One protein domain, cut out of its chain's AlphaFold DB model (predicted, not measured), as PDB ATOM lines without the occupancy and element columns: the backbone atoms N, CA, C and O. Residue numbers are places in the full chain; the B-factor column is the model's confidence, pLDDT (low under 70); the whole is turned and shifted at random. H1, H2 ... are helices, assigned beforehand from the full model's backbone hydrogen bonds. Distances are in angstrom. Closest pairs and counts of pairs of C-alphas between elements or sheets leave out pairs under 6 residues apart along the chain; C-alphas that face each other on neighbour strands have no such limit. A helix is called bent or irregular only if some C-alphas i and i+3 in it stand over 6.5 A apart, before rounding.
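Overview. This is residues 4 to 44 of the 77 residues of an uncharacterized protein of Eggerthellaceae bacterium (UniProt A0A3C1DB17). One long helix, H2, makes nearly the whole length, and a short helix, H1, meets its first end at a corner to form an L. The longer arm of the L sticks out on its own: residues 21 to 44 stand free, of which 21 to 42 belong to H2. The printed part has 41 residues with two named helices, H1 then H2, and no named strand; the class is all helix. The whole is extended, with a radius of gyration of the C-alphas of 15.9 A, and the C-alphas span 49 by 16 by 7 A.

Along the chain. H1 holds residues 4 to 12 and begins at C-alpha 4, at (-58.354, 8.559, -22.555). From its first to its last C-alpha it measures 11.1 A. After Thr 13, H2 holds residues 14 to 42 and measures 41.9 A from first to last C-alpha. It runs from C-alpha 14 at (-48.285, -4.975, -21.494) to C-alpha 42 at (-21.224, 12.475, -48.239). Neither helix is bent.

Arrangement. H1 and H2 touch only at the corner by their link, with 7 pairs of C-alphas within 8 A. Their closest C-alphas are those of Leu 10 and Gly 16, 3.9 A apart. H2 touches H1 with residues 15 to 20 alone. Their lines stand about perpendicular, at 83 degrees, and their centres are 23.1 A apart. Within H1 every O i to N i+4 pair is within hydrogen-bond range; in H2 24 of 25 are.

Size, cuts and confidence. The outline is a rod, and the two C-alphas farthest apart in the domain, those of Ala 5 and Ala 44, are 49.4 A apart. The printed part has no cut, and the link from H1 to H2 is tight. The mean pLDDT of the printed part is 83.9; residues 37 to 44 are under 70, where the model's confidence is low.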
ATOM      1  N   GLY A   4     -58.457   9.172 -23.879       84.94
ATOM      2  CA  GLY A   4     -58.354   8.559 -22.555       84.94
ATOM      3  C   GLY A   4     -58.203   7.043 -22.645       84.94
ATOM      4  O   GLY A   4     -57.243   6.487 -22.119       84.94
ATOM      5  N   ALA A   5     -59.084   6.389 -23.404       85.50
ATOM      6  CA  ALA A   5     -59.003   4.948 -23.646       85.50
ATOM      7  C   ALA A   5     -57.710   4.539 -24.375       85.50
ATOM      8  O   ALA A   5     -57.132   3.493 -24.083       85.50
ATOM      9  N   LEU A   6     -57.225   5.375 -25.302       85.06
ATOM     10  CA  LEU A   6     -55.968   5.118 -26.006       85.06
ATOM     11  C   LEU A   6     -54.754   5.195 -25.069       85.06
ATOM     12  O   LEU A   6     -53.858   4.363 -25.177       85.06
ATOM     13  N   TYR A   7     -54.720   6.168 -24.157       87.31
ATOM     14  CA  TYR A   7     -53.624   6.317 -23.200       87.31
ATOM     15  C   TYR A   7     -53.593   5.161 -22.192       87.31
ATOM     16  O   TYR A   7     -52.533   4.583 -21.951       87.31
ATOM     17  N   ASP A   8     -54.755   4.781 -21.658       88.44
ATOM     18  CA  ASP A   8     -54.878   3.667 -20.714       88.44
ATOM     19  C   ASP A   8     -54.478   2.332 -21.366       88.44
ATOM     20  O   ASP A   8     -53.724   1.549 -20.795       88.44
ATOM     21  N   PHE A   9     -54.846   2.116 -22.634       86.69
ATOM     22  CA  PHE A   9     -54.369   0.965 -23.400       86.69
ATOM     23  C   PHE A   9     -52.846   0.983 -23.607       86.69
ATOM     24  O   PHE A   9     -52.185  -0.039 -23.411       86.69
ATOM     25  N   LEU A  10     -52.281   2.128 -23.996       86.31
ATOM     26  CA  LEU A  10     -50.874   2.248 -24.384       86.31
ATOM     27  C   LEU A  10     -49.908   2.135 -23.192       86.31
ATOM     28  O   LEU A  10     -48.826   1.571 -23.347       86.31
ATOM     29  N   PHE A  11     -50.304   2.628 -22.013       87.00
ATOM     30  CA  PHE A  11     -49.465   2.649 -20.806       87.00
ATOM     31  C   PHE A  11     -49.935   1.715 -19.685       87.00
ATOM     32  O   PHE A  11     -49.128   1.330 -18.842       87.00
ATOM     33  N   GLY A  12     -51.211   1.332 -19.662       85.44
ATOM     34  CA  GLY A  12     -51.786   0.442 -18.651       85.44
ATOM     35  C   GLY A  12     -51.719  -1.043 -19.013       85.44
ATOM     36  O   GLY A  12     -51.929  -1.891 -18.149       85.44
ATOM     37  N   THR A  13     -51.399  -1.390 -20.267       91.50
ATOM     38  CA  THR A  13     -51.333  -2.788 -20.719       91.50
ATOM     39  C   THR A  13     -49.946  -3.175 -21.228       91.50
ATOM     40  O   THR A  13     -49.276  -2.413 -21.924       91.50
ATOM     41  N   TYR A  14     -49.530  -4.416 -20.949       90.38
ATOM     42  CA  TYR A  14     -48.285  -4.975 -21.494       90.38
ATOM     43  C   TYR A  14     -48.274  -5.000 -23.030       90.38
ATOM     44  O   TYR A  14     -47.227  -4.803 -23.644       90.38
ATOM     45  N   ALA A  15     -49.439  -5.198 -23.655       90.38
ATOM     46  CA  ALA A  15     -49.583  -5.148 -25.106       90.38
ATOM     47  C   ALA A  15     -49.299  -3.740 -25.660       90.38
ATOM     48  O   ALA A  15     -48.564  -3.610 -26.636       90.38
ATOM     49  N   GLY A  16     -49.816  -2.691 -25.009       89.75
ATOM     50  CA  GLY A  16     -49.558  -1.296 -25.374       89.75
ATOM     51  C   GLY A  16     -48.076  -0.931 -25.301       89.75
ATOM     52  O   GLY A  16     -47.522  -0.378 -26.253       89.75
ATOM     53  N   ILE A  17     -47.400  -1.349 -24.229       91.12
ATOM     54  CA  ILE A  17     -45.950  -1.161 -24.070       91.12
ATOM     55  C   ILE A  17     -45.178  -1.901 -25.175       91.12
ATOM     56  O   ILE A  17     -44.236  -1.352 -25.747       91.12
ATOM     57  N   GLY A  18     -45.598  -3.119 -25.532       93.62
ATOM     58  CA  GLY A  18     -45.013  -3.871 -26.645       93.62
ATOM     59  C   GLY A  18     -45.116  -3.133 -27.983       93.62
ATOM     60  O   GLY A  18     -44.146  -3.088 -28.738       93.62
ATOM     61  N   VAL A  19     -46.255  -2.487 -28.253       92.62
ATOM     62  CA  VAL A  19     -46.441  -1.654 -29.452       92.62
ATOM     63  C   VAL A  19     -45.537  -0.419 -29.414       92.62
ATOM     64  O   VAL A  19     -44.916  -0.106 -30.427       92.62
ATOM     65  N   LEU A  20     -45.395   0.251 -28.265       92.69
ATOM     66  CA  LEU A  20     -44.482   1.394 -28.118       92.69
ATOM     67  C   LEU A  20     -43.033   1.020 -28.449       92.69
ATOM     68  O   LEU A  20     -42.366   1.732 -29.200       92.69
ATOM     69  N   ILE A  21     -42.560  -0.103 -27.908       93.81
ATOM     70  CA  ILE A  21     -41.201  -0.600 -28.146       93.81
ATOM     71  C   ILE A  21     -41.040  -1.059 -29.601       93.81
ATOM     72  O   ILE A  21     -40.025  -0.778 -30.229       93.81
ATOM     73  N   GLY A  22     -42.047  -1.728 -30.166       95.81
ATOM     74  CA  GLY A  22     -42.026  -2.154 -31.564       95.81
ATOM     75  C   GLY A  22     -41.922  -0.971 -32.526       95.81
ATOM     76  O   GLY A  22     -41.069  -0.963 -33.413       95.81
ATOM     77  N   VAL A  23     -42.738   0.066 -32.321       95.81
ATOM     78  CA  VAL A  23     -42.712   1.280 -33.148       95.81
ATOM     79  C   VAL A  23     -41.394   2.034 -32.977       95.81
ATOM     80  O   VAL A  23     -40.833   2.495 -33.971       95.81
ATOM     81  N   SER A  24     -40.865   2.135 -31.754       94.56
ATOM     82  CA  SER A  24     -39.593   2.824 -31.515       94.56
ATOM     83  C   SER A  24     -38.406   2.083 -32.130       94.56
ATOM     84  O   SER A  24     -37.561   2.724 -32.752       94.56
ATOM     85  N   LEU A  25     -38.370   0.749 -32.062       95.88
ATOM     86  CA  LEU A  25     -37.343  -0.056 -32.727       95.88
ATOM     87  C   LEU A  25     -37.382   0.114 -34.243       95.88
ATOM     88  O   LEU A  25     -36.347   0.369 -34.858       95.88
ATOM     89  N   VAL A  26     -38.569   0.028 -34.846       96.44
ATOM     90  CA  VAL A  26     -38.729   0.238 -36.291       96.44
ATOM     91  C   VAL A  26     -38.288   1.649 -36.679       96.44
ATOM     92  O   VAL A  26     -37.555   1.813 -37.653       96.44
ATOM     93  N   ALA A  27     -38.659   2.669 -35.901       94.94
ATOM     94  CA  ALA A  27     -38.218   4.040 -36.136       94.94
ATOM     95  C   ALA A  27     -36.688   4.182 -36.034       94.94
ATOM     96  O   ALA A  27     -36.082   4.797 -36.909       94.94
ATOM     97  N   CYS A  28     -36.049   3.568 -35.033       95.31
ATOM     98  CA  CYS A  28     -34.592   3.544 -34.903       95.31
ATOM     99  C   CYS A  28     -33.918   2.921 -36.133       95.31
ATOM    100  O   CYS A  28     -32.971   3.499 -36.663       95.31
ATOM    101  N   VAL A  29     -34.429   1.788 -36.629       93.38
ATOM    102  CA  VAL A  29     -33.908   1.132 -37.842       93.38
ATOM    103  C   VAL A  29     -34.083   2.023 -39.072       93.38
ATOM    104  O   VAL A  29     -33.146   2.182 -39.852       93.38
ATOM    105  N   LEU A  30     -35.249   2.652 -39.240       92.56
ATOM    106  CA  LEU A  30     -35.497   3.571 -40.355       92.56
ATOM    107  C   LEU A  30     -34.554   4.779 -40.320       92.56
ATOM    108  O   LEU A  30     -34.006   5.165 -41.353       92.56
ATOM    109  N   ILE A  31     -34.325   5.359 -39.140       90.56
ATOM    110  CA  ILE A  31     -33.392   6.478 -38.959       90.56
ATOM    111  C   ILE A  31     -31.960   6.035 -39.269       90.56
ATOM    112  O   ILE A  31     -31.263   6.728 -40.013       90.56
ATOM    113  N   ALA A  32     -31.530   4.877 -38.761       88.06
ATOM    114  CA  ALA A  32     -30.213   4.312 -39.047       88.06
ATOM    115  C   ALA A  32     -30.014   4.081 -40.553       88.06
ATOM    116  O   ALA A  32     -28.999   4.492 -41.110       88.06
ATOM    117  N   PHE A  33     -31.018   3.530 -41.237       87.56
ATOM    118  CA  PHE A  33     -30.981   3.318 -42.682       87.56
ATOM    119  C   PHE A  33     -30.868   4.632 -43.471       87.56
ATOM    120  O   PHE A  33     -30.114   4.727 -44.442       87.56
ATOM    121  N   VAL A  34     -31.596   5.675 -43.058       85.44
ATOM    122  CA  VAL A  34     -31.499   7.005 -43.679       85.44
ATOM    123  C   VAL A  34     -30.124   7.621 -43.438       85.44
ATOM    124  O   VAL A  34     -29.549   8.183 -44.374       85.44
ATOM    125  N   LEU A  35     -29.576   7.502 -42.227       82.06
ATOM    126  CA  LEU A  35     -28.219   7.953 -41.919       82.06
ATOM    127  C   LEU A  35     -27.189   7.219 -42.774       82.06
ATOM    128  O   LEU A  35     -26.350   7.882 -43.370       82.06
ATOM    129  N   GLU A  36     -27.311   5.903 -42.939       76.69
ATOM    130  CA  GLU A  36     -26.428   5.097 -43.787       76.69
ATOM    131  C   GLU A  36     -26.522   5.490 -45.273       76.69
ATOM    132  O   GLU A  36     -25.526   5.608 -45.989       76.69
ATOM    133  N   ARG A  37     -27.736   5.744 -45.774       69.56
ATOM    134  CA  ARG A  37     -27.944   6.264 -47.137       69.56
ATOM    135  C   ARG A  37     -27.397   7.684 -47.301       69.56
ATOM    136  O   ARG A  37     -26.954   8.030 -48.397       69.56
ATOM    137  N   ARG A  38     -27.441   8.515 -46.255       62.31
ATOM    138  CA  ARG A  38     -26.956   9.901 -46.288       62.31
ATOM    139  C   ARG A  38     -25.435   9.973 -46.174       62.31
ATOM    140  O   ARG A  38     -24.835  10.751 -46.908       62.31
ATOM    141  N   THR A  39     -24.809   9.150 -45.338       60.56
ATOM    142  CA  THR A  39     -23.345   9.064 -45.237       60.56
ATOM    143  C   THR A  39     -22.738   8.514 -46.520       60.56
ATOM    144  O   THR A  39     -21.772   9.098 -46.998       60.56
ATOM    145  N   ARG A  40     -23.355   7.521 -47.180       57.41
ATOM    146  CA  ARG A  40     -22.900   7.083 -48.516       57.41
ATOM    147  C   ARG A  40     -22.834   8.213 -49.545       57.41
ATOM    148  O   ARG A  40     -21.963   8.176 -50.394       57.41
ATOM    149  N   LYS A  41     -23.696   9.233 -49.474       55.31
ATOM    150  CA  LYS A  41     -23.632  10.391 -50.391       55.31
ATOM    151  C   LYS A  41     -22.568  11.419 -50.016       55.31
ATOM    152  O   LYS A  41     -22.103  12.135 -50.887       55.31
ATOM    153  N   ILE A  42     -22.222  11.516 -48.735       57.16
ATOM    154  CA  ILE A  42     -21.224  12.475 -48.239       57.16
ATOM    155  C   ILE A  42     -19.801  11.907 -48.388       57.16
ATOM    156  O   ILE A  42     -18.866  12.669 -48.593       57.16
ATOM    157  N   TYR A  43     -19.641  10.580 -48.342       55.16
ATOM    158  CA  TYR A  43     -18.350   9.896 -48.490       55.16
ATOM    159  C   TYR A  43     -18.132   9.236 -49.865       55.16
ATOM    160  O   TYR A  43     -17.115   8.578 -50.046       55.16
ATOM    161  N   ALA A  44     -19.039   9.412 -50.834       55.03
ATOM    162  CA  ALA A  44     -18.869   8.887 -52.198       55.03
ATOM    163  C   ALA A  44     -17.815   9.633 -53.039       55.03
ATOM    164  O   ALA A  44     -17.569   9.218 -54.163       55.03
TER     165      ALA A  44